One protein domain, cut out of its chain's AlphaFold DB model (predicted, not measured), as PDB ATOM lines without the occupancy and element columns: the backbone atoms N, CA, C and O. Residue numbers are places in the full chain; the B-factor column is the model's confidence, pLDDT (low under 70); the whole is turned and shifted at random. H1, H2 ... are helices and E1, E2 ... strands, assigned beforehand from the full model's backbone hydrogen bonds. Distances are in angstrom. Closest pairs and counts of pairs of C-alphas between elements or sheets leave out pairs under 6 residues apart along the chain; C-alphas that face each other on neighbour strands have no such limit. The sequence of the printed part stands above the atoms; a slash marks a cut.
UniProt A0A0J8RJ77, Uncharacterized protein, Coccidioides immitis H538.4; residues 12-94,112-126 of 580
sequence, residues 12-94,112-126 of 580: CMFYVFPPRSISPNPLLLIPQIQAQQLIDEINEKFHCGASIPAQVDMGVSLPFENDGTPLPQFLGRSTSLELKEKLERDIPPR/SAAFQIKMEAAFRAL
ATOM      1  N   CYS A  12      30.511  11.454 -26.275       92.25
ATOM      2  CA  CYS A  12      29.398  12.342 -25.962       92.25
ATOM      3  C   CYS A  12      28.142  11.839 -26.675       92.25
ATOM      4  O   CYS A  12      28.139  11.658 -27.890       92.25
ATOM      5  N   MET A  13      27.069  11.645 -25.920       91.19
ATOM      6  CA  MET A  13      25.796  11.156 -26.427       91.19
ATOM      7  C   MET A  13      24.769  12.280 -26.476       91.19
ATOM      8  O   MET A  13      24.653  13.090 -25.554       91.19
ATOM      9  N   PHE A  14      23.997  12.301 -27.554       92.94
ATOM     10  CA  PHE A  14      22.901  13.227 -27.785       92.94
ATOM     11  C   PHE A  14      21.641  12.454 -28.160       92.94
ATOM     12  O   PHE A  14      21.723  11.333 -28.664       92.94
ATOM     13  N   TYR A  15      20.473  13.055 -27.959       92.25
ATOM     14  CA  TYR A  15      19.207  12.495 -28.416       92.25
ATOM     15  C   TYR A  15      18.356  13.544 -29.131       92.25
ATOM     16  O   TYR A  15      18.392  14.731 -28.806       92.25
ATOM     17  N   VAL A  16      17.568  13.114 -30.114       90.31
ATOM     18  CA  VAL A  16      16.567  13.956 -30.779       90.31
ATOM     19  C   VAL A  16      15.286  13.162 -30.990       90.31
ATOM     20  O   VAL A  16      15.317  11.983 -31.338       90.31
ATOM     21  N   PHE A  17      14.134  13.792 -30.774       86.62
ATOM     22  CA  PHE A  17      12.855  13.149 -31.042       86.62
ATOM     23  C   PHE A  17      12.441  13.358 -32.508       86.62
ATOM     24  O   PHE A  17      12.164  14.498 -32.892       86.62
ATOM     25  N   PRO A  18      12.317  12.290 -33.318       85.81
ATOM     26  CA  PRO A  18      11.815  12.409 -34.683       85.81
ATOM     27  C   PRO A  18      10.310  12.732 -34.681       85.81
ATOM     28  O   PRO A  18       9.637  12.522 -33.665       85.81
ATOM     29  N   PRO A  19       9.741  13.218 -35.798       82.94
ATOM     30  CA  PRO A  19       8.295  13.313 -35.986       82.94
ATOM     31  C   PRO A  19       7.573  12.018 -35.589       82.94
ATOM     32  O   PRO A  19       8.046  10.919 -35.881       82.94
ATOM     33  N   ARG A  20       6.400  12.141 -34.946       76.62
ATOM     34  CA  ARG A  20       5.625  10.985 -34.446       76.62
ATOM     35  C   ARG A  20       5.222   9.998 -35.552       76.62
ATOM     36  O   ARG A  20       4.970   8.840 -35.250       76.62
ATOM     37  N   SER A  21       5.167  10.451 -36.805       76.19
ATOM     38  CA  SER A  21       4.913   9.620 -37.987       76.19
ATOM     39  C   SER A  21       6.055   8.651 -38.320       76.19
ATOM     40  O   SER A  21       5.812   7.657 -38.994       76.19
ATOM     41  N   ILE A  22       7.283   8.920 -37.859       80.88
ATOM     42  CA  ILE A  22       8.479   8.123 -38.175       80.88
ATOM     43  C   ILE A  22       8.787   7.124 -37.060       80.88
ATOM     44  O   ILE A  22       8.986   5.940 -37.326       80.88
ATOM     45  N   SER A  23       8.854   7.594 -35.812       78.94
ATOM     46  CA  SER A  23       9.152   6.749 -34.654       78.94
ATOM     47  C   SER A  23       8.596   7.369 -33.368       78.94
ATOM     48  O   SER A  23       8.705   8.585 -33.175       78.94
ATOM     49  N   PRO A  24       8.029   6.555 -32.458       77.56
ATOM     50  CA  PRO A  24       7.671   7.009 -31.116       77.56
ATOM     51  C   PRO A  24       8.902   7.207 -30.213       77.56
ATOM     52  O   PRO A  24       8.825   7.964 -29.245       77.56
ATOM     53  N   ASN A  25      10.030   6.573 -30.548       83.00
ATOM     54  CA  ASN A  25      11.247   6.529 -29.736       83.00
ATOM     55  C   ASN A  25      12.270   7.598 -30.164       83.00
ATOM     56  O   ASN A  25      12.328   7.933 -31.357       83.00
ATOM     57  N   PRO A  26      13.087   8.117 -29.223       88.69
ATOM     58  CA  PRO A  26      14.164   9.055 -29.527       88.69
ATOM     59  C   PRO A  26      15.261   8.395 -30.374       88.69
ATOM     60  O   PRO A  26      15.500   7.192 -30.290       88.69
ATOM     61  N   LEU A  27      15.938   9.203 -31.186       90.06
ATOM     62  CA  LEU A  27      17.125   8.812 -31.935       90.06
ATOM     63  C   LEU A  27      18.374   9.220 -31.148       90.06
ATOM     64  O   LEU A  27      18.536  10.403 -30.846       90.06
ATOM     65  N   LEU A  28      19.249   8.258 -30.849       91.75
ATOM     66  CA  LEU A  28      20.555   8.501 -30.236       91.75
ATOM     67  C   LEU A  28      21.593   8.896 -31.288       91.75
ATOM     68  O   LEU A  28      21.651   8.312 -32.369       91.75
ATOM     69  N   LEU A  29      22.426   9.875 -30.950       92.00
ATOM     70  CA  LEU A  29      23.419  10.480 -31.828       92.00
ATOM     71  C   LEU A  29      24.746  10.665 -31.094       92.00
ATOM     72  O   LEU A  29      24.776  10.897 -29.884       92.00
ATOM     73  N   ILE A  30      25.837  10.623 -31.853       92.31
ATOM     74  CA  ILE A  30      27.181  10.977 -31.391       92.31
ATOM     75  C   ILE A  30      27.779  12.021 -32.342       92.31
ATOM     76  O   ILE A  30      27.434  12.031 -33.528       92.31
ATOM     77  N   PRO A  31      28.664  12.912 -31.869       91.56
ATOM     78  CA  PRO A  31      29.383  13.829 -32.739       91.56
ATOM     79  C   PRO A  31      30.180  13.080 -33.810       91.56
ATOM     80  O   PRO A  31      30.954  12.176 -33.493       91.56
ATOM     81  N   GLN A  32      30.060  13.512 -35.068       88.38
ATOM     82  CA  GLN A  32      30.786  12.910 -36.192       88.38
ATOM     83  C   GLN A  32      32.305  12.891 -35.966       88.38
ATOM     84  O   GLN A  32      32.962  11.926 -36.333       88.38
ATOM     85  N   ILE A  33      32.854  13.923 -35.316       88.06
ATOM     86  CA  ILE A  33      34.287  14.003 -34.988       88.06
ATOM     87  C   ILE A  33      34.708  12.839 -34.080       88.06
ATOM     88  O   ILE A  33      35.720  12.203 -34.345       88.06
ATOM     89  N   GLN A  34      33.914  12.520 -33.052       89.94
ATOM     90  CA  GLN A  34      34.212  11.410 -32.139       89.94
ATOM     91  C   GLN A  34      34.045  10.050 -32.822       89.94
ATOM     92  O   GLN A  34      34.824   9.137 -32.575       89.94
ATOM     93  N   ALA A  35      33.052   9.920 -33.707       87.81
ATOM     94  CA  ALA A  35      32.877   8.716 -34.510       87.81
ATOM     95  C   ALA A  35      34.062   8.486 -35.462       87.81
ATOM     96  O   ALA A  35      34.527   7.358 -35.590       87.81
ATOM     97  N   GLN A  36      34.562   9.548 -36.104       87.94
ATOM     98  CA  GLN A  36      35.704   9.461 -37.011       87.94
ATOM     99  C   GLN A  36      36.988   9.108 -36.257       87.94
ATOM    100  O   GLN A  36      37.685   8.204 -36.691       87.94
ATOM    101  N   GLN A  37      37.239   9.724 -35.096       88.06
ATOM    102  CA  GLN A  37      38.373   9.373 -34.230       88.06
ATOM    103  C   GLN A  37      38.373   7.883 -33.862       88.06
ATOM    104  O   GLN A  37      39.389   7.216 -34.006       88.06
ATOM    105  N   LEU A  38      37.215   7.341 -33.473       86.44
ATOM    106  CA  LEU A  38      37.083   5.916 -33.166       86.44
ATOM    107  C   LEU A  38      37.336   5.027 -34.394       86.44
ATOM    108  O   LEU A  38      37.948   3.970 -34.282       86.44
ATOM    109  N   ILE A  39      36.855   5.432 -35.571       87.12
ATOM    110  CA  ILE A  39      37.100   4.697 -36.819       87.12
ATOM    111  C   ILE A  39      38.582   4.740 -37.193       87.12
ATOM    112  O   ILE A  39      39.114   3.723 -37.625       87.12
ATOM    113  N   ASP A  40      39.252   5.873 -36.999       88.00
ATOM    114  CA  ASP A  40      40.683   6.024 -37.264       88.00
ATOM    115  C   ASP A  40      41.508   5.127 -36.324       88.00
ATOM    116  O   ASP A  40      42.378   4.399 -36.797       88.00
ATOM    117  N   GLU A  41      41.160   5.069 -35.033       87.50
ATOM    118  CA  GLU A  41      41.758   4.134 -34.064       87.50
ATOM    119  C   GLU A  41      41.543   2.660 -34.466       87.50
ATOM    120  O   GLU A  41      42.451   1.834 -34.360       87.50
ATOM    121  N   ILE A  42      40.349   2.310 -34.961       85.75
ATOM    122  CA  ILE A  42      40.050   0.961 -35.472       85.75
ATOM    123  C   ILE A  42      40.881   0.662 -36.726       85.75
ATOM    124  O   ILE A  42      41.456  -0.421 -36.834       85.75
ATOM    125  N   ASN A  43      40.956   1.600 -37.668       92.44
ATOM    126  CA  ASN A  43      41.732   1.449 -38.895       92.44
ATOM    127  C   ASN A  43      43.219   1.249 -38.595       92.44
ATOM    128  O   ASN A  43      43.851   0.388 -39.205       92.44
ATOM    129  N   GLU A  44      43.759   2.002 -37.634       91.62
ATOM    130  CA  GLU A  44      45.136   1.864 -37.166       91.62
ATOM    131  C   GLU A  44      45.366   0.492 -36.518       91.62
ATOM    132  O   GLU A  44      46.298  -0.221 -36.893       91.62
ATOM    133  N   LYS A  45      44.480   0.082 -35.603       91.31
ATOM    134  CA  LYS A  45      44.619  -1.163 -34.836       91.31
ATOM    135  C   LYS A  45      44.404  -2.432 -35.661       91.31
ATOM    136  O   LYS A  45      45.020  -3.455 -35.377       91.31
ATOM    137  N   PHE A  46      43.509  -2.391 -36.645       88.69
ATOM    138  CA  PHE A  46      43.096  -3.564 -37.425       88.69
ATOM    139  C   PHE A  46      43.531  -3.507 -38.894       88.69
ATOM    140  O   PHE A  46      43.129  -4.368 -39.677       88.69
ATOM    141  N   HIS A  47      44.338  -2.513 -39.274       86.31
ATOM    142  CA  HIS A  47      44.855  -2.324 -40.632       86.31
ATOM    143  C   HIS A  47      43.755  -2.351 -41.708       86.31
ATOM    144  O   HIS A  47      43.880  -3.009 -42.744       86.31
ATOM    145  N   CYS A  48      42.653  -1.645 -41.455       87.00
ATOM    146  CA  CYS A  48      41.519  -1.545 -42.370       87.00
ATOM    147  C   CYS A  48      41.303  -0.099 -42.859       87.00
ATOM    148  O   CYS A  48      41.929   0.838 -42.376       87.00
ATOM    149  N   GLY A  49      40.474   0.073 -43.895       84.56
ATOM    150  CA  GLY A  49      40.232   1.360 -44.565       84.56
ATOM    151  C   GLY A  49      38.781   1.826 -44.454       84.56
ATOM    152  O   GLY A  49      38.184   2.219 -45.459       84.56
ATOM    153  N   ALA A  50      38.170   1.700 -43.275       83.31
ATOM    154  CA  ALA A  50      36.791   2.120 -43.053       83.31
ATOM    155  C   ALA A  50      36.692   3.650 -42.948       83.31
ATOM    156  O   ALA A  50      37.554   4.310 -42.380       83.31
ATOM    157  N   SER A  51      35.624   4.241 -43.473       81.81
ATOM    158  CA  SER A  51      35.366   5.675 -43.328       81.81
ATOM    159  C   SER A  51      33.871   5.944 -43.237       81.81
ATOM    160  O   SER A  51      33.048   5.139 -43.685       81.81
ATOM    161  N   ILE A  52      33.507   7.073 -42.630       79.69
ATOM    162  CA  ILE A  52      32.117   7.525 -42.611       79.69
ATOM    163  C   ILE A  52      31.755   7.984 -44.035       79.69
ATOM    164  O   ILE A  52      32.443   8.851 -44.579       79.69
ATOM    165  N   PRO A  53      30.685   7.452 -44.656       78.06
ATOM    166  CA  PRO A  53      30.270   7.880 -45.986       78.06
ATOM    167  C   PRO A  53      30.005   9.391 -46.037       78.06
ATOM    168  O   PRO A  53      29.237   9.920 -45.236       78.06
ATOM    169  N   ALA A  54      30.598  10.085 -47.012       66.06
ATOM    170  CA  ALA A  54      30.416  11.532 -47.205       66.06
ATOM    171  C   ALA A  54      29.013  11.915 -47.731       66.06
ATOM    172  O   ALA A  54      28.635  13.085 -47.752       66.06
ATOM    173  N   GLN A  55      28.247  10.925 -48.184       69.38
ATOM    174  CA  GLN A  55      26.922  11.064 -48.778       69.38
ATOM    175  C   GLN A  55      25.852  11.290 -47.695       69.38
ATOM    176  O   GLN A  55      25.522  10.387 -46.928       69.38
ATOM    177  N   VAL A  56      25.304  12.507 -47.629       62.38
ATOM    178  CA  VAL A  56      24.310  12.925 -46.615       62.38
ATOM    179  C   VAL A  56      22.975  12.176 -46.758       62.38
ATOM    180  O   VAL A  56      22.284  11.921 -45.773       62.38
ATOM    181  N   ASP A  57      22.620  11.759 -47.972       63.75
ATOM    182  CA  ASP A  57      21.405  11.001 -48.289       63.75
ATOM    183  C   ASP A  57      21.421   9.555 -47.761       63.75
ATOM    184  O   ASP A  57      20.365   8.930 -47.632       63.75
ATOM    185  N   MET A  58      22.594   9.040 -47.378       69.06
ATOM    186  CA  MET A  58      22.744   7.717 -46.761       69.06
ATOM    187  C   MET A  58      22.288   7.672 -45.298       69.06
ATOM    188  O   MET A  58      22.239   6.587 -44.724       69.06
ATOM    189  N   GLY A  59      21.956   8.816 -44.681       75.19
ATOM    190  CA  GLY A  59      21.379   8.888 -43.332       75.19
ATOM    191  C   GLY A  59      22.328   8.506 -42.187       75.19
ATOM    192  O   GLY A  59      21.876   8.374 -41.054       75.19
ATOM    193  N   VAL A  60      23.623   8.327 -42.474       81.62
ATOM    194  CA  VAL A  60      24.677   7.999 -41.490       81.62
ATOM    195  C   VAL A  60      25.193   9.256 -40.780       81.62
ATOM    196  O   VAL A  60      25.480   9.214 -39.587       81.62
ATOM    197  N   SER A  61      25.247  10.383 -41.493       85.06
ATOM    198  CA  SER A  61      25.642  11.691 -40.960       85.06
ATOM    199  C   SER A  61      24.471  12.659 -41.070       85.06
ATOM    200  O   SER A  61      23.903  12.835 -42.147       85.06
ATOM    201  N   LEU A  62      24.103  13.293 -39.955       85.81
ATOM    202  CA  LEU A  62      22.948  14.187 -39.876       85.81
ATOM    203  C   LEU A  62      23.414  15.609 -39.535       85.81
ATOM    204  O   LEU A  62      23.774  15.861 -38.384       85.81
ATOM    205  N   PRO A  63      23.410  16.553 -40.496       84.50
ATOM    206  CA  PRO A  63      23.722  17.946 -40.202       84.50
ATOM    207  C   PRO A  63      22.548  18.597 -39.461       84.50
ATOM    208  O   PRO A  63      21.393  18.465 -39.876       84.50
ATOM    209  N   PHE A  64      22.827  19.310 -38.373       84.69
ATOM    210  CA  PHE A  64      21.838  20.095 -37.630       84.69
ATOM    211  C   PHE A  64      22.223  21.573 -37.682       84.69
ATOM    212  O   PHE A  64      23.342  21.938 -37.326       84.69
ATOM    213  N   GLU A  65      21.289  22.406 -38.128       79.62
ATOM    214  CA  GLU A  65      21.449  23.852 -38.284       79.62
ATOM    215  C   GLU A  65      20.408  24.571 -37.425       79.62
ATOM    216  O   GLU A  65      19.406  23.981 -37.028       79.62
ATOM    217  N   ASN A  66      20.629  25.851 -37.122       74.12
ATOM    218  CA  ASN A  66      19.671  26.646 -36.353       74.12
ATOM    219  C   ASN A  66      18.567  27.204 -37.274       74.12
ATOM    220  O   ASN A  66      18.434  28.412 -37.447       74.12
ATOM    221  N   ASP A  67      17.825  26.299 -37.910       73.19
ATOM    222  CA  ASP A  67      16.811  26.556 -38.946       73.19
ATOM    223  C   ASP A  67      15.364  26.477 -38.413       73.19
ATOM    224  O   ASP A  67      14.404  26.446 -39.185       73.19
ATOM    225  N   GLY A  68      15.207  26.435 -37.085       68.38
ATOM    226  CA  GLY A  68      13.923  26.268 -36.401       68.38
ATOM    227  C   GLY A  68      13.483  24.811 -36.220       68.38
ATOM    228  O   GLY A  68      12.428  24.574 -35.630       68.38
ATOM    229  N   THR A  69      14.269  23.830 -36.678       79.44
ATOM    230  CA  THR A  69      13.988  22.401 -36.466       79.44
ATOM    231  C   THR A  69      14.532  21.898 -35.116       79.44
ATOM    232  O   THR A  69      15.410  22.529 -34.520       79.44
ATOM    233  N   PRO A  70      14.008  20.779 -34.569       82.00
ATOM    234  CA  PRO A  70      14.498  20.228 -33.307       82.00
ATOM    235  C   PRO A  70      15.992  19.874 -33.358       82.00
ATOM    236  O   PRO A  70      16.425  19.054 -34.169       82.00
ATOM    237  N   LEU A  71      16.765  20.456 -32.439       85.25
ATOM    238  CA  LEU A  71      18.195  20.186 -32.284       85.25
ATOM    239  C   LEU A  71      18.450  19.014 -31.318       85.25
ATOM    240  O   LEU A  71      17.667  18.816 -30.381       85.25
ATOM    241  N   PRO A  72      19.548  18.253 -31.500       89.94
ATOM    242  CA  PRO A  72      19.947  17.209 -30.569       89.94
ATOM    243  C   PRO A  72      20.243  17.785 -29.187       89.94
ATOM    244  O   PRO A  72      20.964  18.772 -29.047       89.94
ATOM    245  N   GLN A  73      19.703  17.142 -28.161       89.50
ATOM    246  CA  GLN A  73      19.928  17.497 -26.770       89.50
ATOM    247  C   GLN A  73      21.027  16.619 -26.192       89.50
ATOM    248  O   GLN A  73      21.060  15.414 -26.441       89.50
ATOM    249  N   PHE A  74      21.937  17.226 -25.435       92.12
ATOM    250  CA  PHE A  74      23.005  16.490 -24.775       92.12
ATOM    251  C   PHE A  74      22.421  15.571 -23.700       92.12
ATOM    252  O   PHE A  74      21.650  16.018 -22.853       92.12
ATOM    253  N   LEU A  75      22.784  14.292 -23.764       89.75
ATOM    254  CA  LEU A  75      22.316  13.261 -22.844       89.75
ATOM    255  C   LEU A  75      23.340  12.989 -21.741       89.75
ATOM    256  O   LEU A  75      22.983  12.813 -20.583       89.75
ATOM    257  N   GLY A  76      24.622  12.969 -22.102       89.75
ATOM    258  CA  GLY A  76      25.711  12.660 -21.185       89.75
ATOM    259  C   GLY A  76      26.954  12.178 -21.921       89.75
ATOM    260  O   GLY A  76      26.998  12.138 -23.152       89.75
ATOM    261  N   ARG A  77      27.984  11.808 -21.164       91.00
ATOM    262  CA  ARG A  77      29.218  11.220 -21.694       91.00
ATOM    263  C   ARG A  77      29.305   9.769 -21.242       91.00
ATOM    264  O   ARG A  77      29.153   9.509 -20.054       91.00
ATOM    265  N   SER A  78      29.549   8.853 -22.176       88.25
ATOM    266  CA  SER A  78      29.678   7.428 -21.885       88.25
ATOM    267  C   SER A  78      31.094   6.916 -22.130       88.25
ATOM    268  O   SER A  78      31.695   7.219 -23.157       88.25
ATOM    269  N   THR A  79      31.609   6.120 -21.198       85.56
ATOM    270  CA  THR A  79      32.889   5.399 -21.300       85.56
ATOM    271  C   THR A  79      32.704   3.880 -21.347       85.56
ATOM    272  O   THR A  79      33.674   3.168 -21.573       85.56
ATOM    273  N   SER A  80      31.483   3.373 -21.136       81.75
ATOM    274  CA  SER A  80      31.161   1.940 -21.161       81.75
ATOM    275  C   SER A  80      29.773   1.682 -21.756       81.75
ATOM    276  O   SER A  80      28.972   2.605 -21.949       81.75
ATOM    277  N   LEU A  81      29.473   0.420 -22.065       79.44
ATOM    278  CA  LEU A  81      28.162   0.029 -22.583       79.44
ATOM    279  C   LEU A  81      27.066   0.201 -21.519       79.44
ATOM    280  O   LEU A  81      26.002   0.742 -21.815       79.44
ATOM    281  N   GLU A  82      27.347  -0.162 -20.267       81.81
ATOM    282  CA  GLU A  82      26.400  -0.074 -19.148       81.81
ATOM    283  C   GLU A  82      26.005   1.382 -18.867       81.81
ATOM    284  O   GLU A  82      24.833   1.692 -18.627       81.81
ATOM    285  N   LEU A  83      26.974   2.306 -18.941       84.69
ATOM    286  CA  LEU A  83      26.713   3.734 -18.776       84.69
ATOM    287  C   LEU A  83      25.877   4.286 -19.938       84.69
ATOM    288  O   LEU A  83      24.969   5.085 -19.710       84.69
ATOM    289  N   LYS A  84      26.116   3.811 -21.165       89.00
ATOM    290  CA  LYS A  84      25.308   4.160 -22.341       89.00
ATOM    291  C   LYS A  84      23.851   3.718 -22.168       89.00
ATOM    292  O   LYS A  84      22.944   4.496 -22.450       89.00
ATOM    293  N   GLU A  85      23.611   2.507 -21.677       88.12
ATOM    294  CA  GLU A  85      22.253   2.008 -21.422       88.12
ATOM    295  C   GLU A  85      21.549   2.758 -20.289       88.12
ATOM    296  O   GLU A  85      20.346   3.004 -20.363       88.12
ATOM    297  N   LYS A  86      22.290   3.150 -19.245       88.75
ATOM    298  CA  LYS A  86      21.756   4.001 -18.177       88.75
ATOM    299  C   LYS A  86      21.323   5.364 -18.719       88.75
ATOM    300  O   LYS A  86      20.187   5.761 -18.491       88.75
ATOM    301  N   LEU A  87      22.189   6.026 -19.490       88.31
ATOM    302  CA  LEU A  87      21.884   7.310 -20.123       88.31
ATOM    303  C   LEU A  87      20.656   7.220 -21.041       88.31
ATOM    304  O   LEU A  87      19.825   8.120 -21.043       88.31
ATOM    305  N   GLU A  88      20.507   6.127 -21.789       88.56
ATOM    306  CA  GLU A  88      19.346   5.900 -22.656       88.56
ATOM    307  C   GLU A  88      18.028   5.774 -21.868       88.56
ATOM    308  O   GLU A  88      16.999   6.280 -22.316       88.56
ATOM    309  N   ARG A  89      18.049   5.165 -20.674       87.19
ATOM    310  CA  ARG A  89      16.877   5.095 -19.778       87.19
ATOM    311  C   ARG A  89      16.527   6.436 -19.134       87.19
ATOM    312  O   ARG A  89      15.357   6.673 -18.851       87.19
ATOM    313  N   ASP A  90      17.517   7.302 -18.938       87.38
ATOM    314  CA  ASP A  90      17.346   8.623 -18.326       87.38
ATOM    315  C   ASP A  90      16.777   9.670 -19.310       87.38
ATOM    316  O   ASP A  90      16.544  10.822 -18.929       87.38
ATOM    317  N   ILE A  91      16.516   9.298 -20.575       87.12
ATOM    318  CA  ILE A  91      15.885  10.190 -21.555       87.12
ATOM    319  C   ILE A  91      14.471  10.567 -21.074       87.12
ATOM    320  O   ILE A  91      13.625   9.683 -20.898       87.12
ATOM    321  N   PRO A  92      14.155  11.870 -20.920       83.62
ATOM    322  CA  PRO A  92      12.834  12.299 -20.480       83.62
ATOM    323  C   PRO A  92      11.720  11.811 -21.417       83.62
ATOM    324  O   PRO A  92      11.890  11.827 -22.642       83.62
ATOM    325  N   PRO A  93      10.540  11.445 -20.884       79.00
ATOM    326  CA  PRO A  93       9.413  11.051 -21.714       79.00
ATOM    327  C   PRO A  93       8.988  12.202 -22.631       79.00
ATOM    328  O   PRO A  93       9.034  13.385 -22.275       79.00
ATOM    329  N   ARG A  94       8.548  11.850 -23.841       72.19
ATOM    330  CA  ARG A  94       8.137  12.817 -24.863       72.19
ATOM    331  C   ARG A  94       6.935  13.629 -24.359       72.19
ATOM    332  O   ARG A  94       5.838  13.087 -24.235       72.19
ATOM    333  N   SER A 112      10.473  22.010 -41.935       67.00
ATOM    334  CA  SER A 112       9.803  20.850 -41.326       67.00
ATOM    335  C   SER A 112       9.856  19.617 -42.240       67.00
ATOM    336  O   SER A 112      10.209  18.525 -41.791       67.00
ATOM    337  N   ALA A 113       9.611  19.798 -43.544       72.62
ATOM    338  CA  ALA A 113       9.742  18.733 -44.536       72.62
ATOM    339  C   ALA A 113      11.196  18.242 -44.664       72.62
ATOM    340  O   ALA A 113      11.438  17.036 -44.691       72.62
ATOM    341  N   ALA A 114      12.177  19.151 -44.669       78.12
ATOM    342  CA  ALA A 114      13.597  18.799 -44.690       78.12
ATOM    343  C   ALA A 114      14.016  18.013 -43.437       78.12
ATOM    344  O   ALA A 114      14.751  17.028 -43.539       78.12
ATOM    345  N   PHE A 115      13.511  18.389 -42.257       82.88
ATOM    346  CA  PHE A 115      13.724  17.634 -41.022       82.88
ATOM    347  C   PHE A 115      13.073  16.250 -41.070       82.88
ATOM    348  O   PHE A 115      13.690  15.266 -40.662       82.88
ATOM    349  N   GLN A 116      11.858  16.148 -41.609       82.75
ATOM    350  CA  GLN A 116      11.182  14.868 -41.781       82.75
ATOM    351  C   GLN A 116      11.970  13.945 -42.720       82.75
ATOM    352  O   GLN A 116      12.270  12.819 -42.336       82.75
ATOM    353  N   ILE A 117      12.395  14.438 -43.887       82.25
ATOM    354  CA  ILE A 117      13.227  13.688 -44.844       82.25
ATOM    355  C   ILE A 117      14.540  13.235 -44.188       82.25
ATOM    356  O   ILE A 117      14.936  12.078 -44.329       82.25
ATOM    357  N   LYS A 118      15.192  14.119 -43.422       86.31
ATOM    358  CA  LYS A 118      16.419  13.820 -42.666       86.31
ATOM    359  C   LYS A 118      16.208  12.685 -41.658       86.31
ATOM    360  O   LYS A 118      17.004  11.750 -41.610       86.31
ATOM    361  N   MET A 119      15.127  12.735 -40.877       88.69
ATOM    362  CA  MET A 119      14.781  11.677 -39.921       88.69
ATOM    363  C   MET A 119      14.387  10.373 -40.626       88.69
ATOM    364  O   MET A 119      14.787   9.297 -40.190       88.69
ATOM    365  N   GLU A 120      13.666  10.432 -41.746       85.50
ATOM    366  CA  GLU A 120      13.333   9.245 -42.542       85.50
ATOM    367  C   GLU A 120      14.588   8.575 -43.107       85.50
ATOM    368  O   GLU A 120      14.700   7.349 -43.051       85.50
ATOM    369  N   ALA A 121      15.554   9.356 -43.599       83.50
ATOM    370  CA  ALA A 121      16.846   8.853 -44.058       83.50
ATOM    371  C   ALA A 121      17.635   8.200 -42.911       83.50
ATOM    372  O   ALA A 121      18.122   7.081 -43.076       83.50
ATOM    373  N   ALA A 122      17.681   8.829 -41.731       85.06
ATOM    374  CA  ALA A 122      18.332   8.275 -40.541       85.06
ATOM    375  C   ALA A 122      17.736   6.920 -40.126       85.06
ATOM    376  O   ALA A 122      18.446   5.927 -39.966       85.06
ATOM    377  N   PHE A 123      16.408   6.832 -40.015       83.75
ATOM    378  CA  PHE A 123      15.737   5.579 -39.660       83.75
ATOM    379  C   PHE A 123      15.810   4.534 -40.782       83.75
ATOM    380  O   PHE A 123      15.826   3.336 -40.502       83.75
ATOM    381  N   ARG A 124      15.911   4.949 -42.050       81.62
ATOM    382  CA  ARG A 124      16.195   4.050 -43.179       81.62
ATOM    383  C   ARG A 124      17.616   3.486 -43.114       81.62
ATOM    384  O   ARG A 124      17.785   2.314 -43.433       81.62
ATOM    385  N   ALA A 125      18.595   4.277 -42.680       78.50
ATOM    386  CA  ALA A 125      19.969   3.829 -42.453       78.50
ATOM    387  C   ALA A 125      20.066   2.856 -41.264       78.50
ATOM    388  O   ALA A 125      20.775   1.853 -41.340       78.50
ATOM    389  N   LEU A 126      19.292   3.101 -40.198       75.88
ATOM    390  CA  LEU A 126      19.180   2.210 -39.034       75.88
ATOM    391  C   LEU A 126      18.411   0.917 -39.325       75.88
ATOM    392  O   LEU A 126      18.666  -0.118 -38.702       75.88
TER     393      LEU A 126
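Overview. This is residues 12 to 94 and 112 to 126 of the 580 residues of an uncharacterized protein of Coccidioides immitis H538.4 (UniProt A0A0J8RJ77). A small three-stranded antiparallel sheet has helix H2 over one face, while helix H1 runs away from the sheet to one end of the model and the long stretch 47 to 72 leads back from there to E3. Helix H3, after a cut, only grazes the sheet, and no helix touches another. The printed part has 98 residues, in the order E1, E2, H1, E3, H2, H3, with the strands side by side as E2, E1, E3; the class is mixed, helices and strands. It is only just compact, close to loose, with a radius of gyration of the C-alphas of 14.6 A and spans of 42 by 32 by 23 A.

Arrangement. E1, residues 12 to 16, is the inner strand. E2, residues 27 to 29, is an edge strand and forms a hairpin with E1; they are antiparallel, at 151 degrees between directions, with N 14 and O 29 at 2.8 A and N 27 and O 16 at 2.9 A, within hydrogen-bond range. H1, residues 32 to 46, is not on the sheet; its closest C-alpha to E1 is that of Gln 34, 7.9 A from that of Cys 12. E3, residues 73 to 78, is the other edge strand, antiparallel to E1 at 147 degrees, with N 13 and O 76 at 2.8 A. E2, H1 and E3 make a split strand-helix-strand unit, two strands running the same way with E1 between them, and its crossover is right-handed. H2, residues 81 to 89, is on the sheet at a height over the sheet of 8.6 A. H2 lies over E1, and on the local plane it runs only just slantwise to E1, at 30.0 degrees. The closest C-alphas of E3 and H2 are those of Ser 78 and Lys 84, 5.5 A apart. H3, residues 112 to 126, only grazes the sheet, with its residues 119 to 126. H1 is apart from H2 and H3, and H2 is apart from H3. In H1, H2 and H3 every O i to N i+4 pair is within hydrogen-bond range.

Along the chain. E1 begins at C-alpha 12, (29.398, 12.342, -25.962), and is 13.8 A long; E2 is 6.5 A. H1 is 20.6 A long and ends at C-alpha 46, (43.096, -3.564, -37.425). E3 is 14.8 A and H2 12.7 A. H3 is 21.0 A long and ends at C-alpha 126, (19.180, 2.210, -39.034).

Size, cuts and confidence. The two C-alphas farthest apart, those of His 47 and Arg 94, are 42.7 A apart. Residues 95 to 111 are not printed, and C-alphas 94 and 112 are 18.4 A apart across the cut. The link from H1 to E3, 26 residues, is long. Mean pLDDT of the printed part is 83.8; residues 54 to 58, 68 and 112 are under 70.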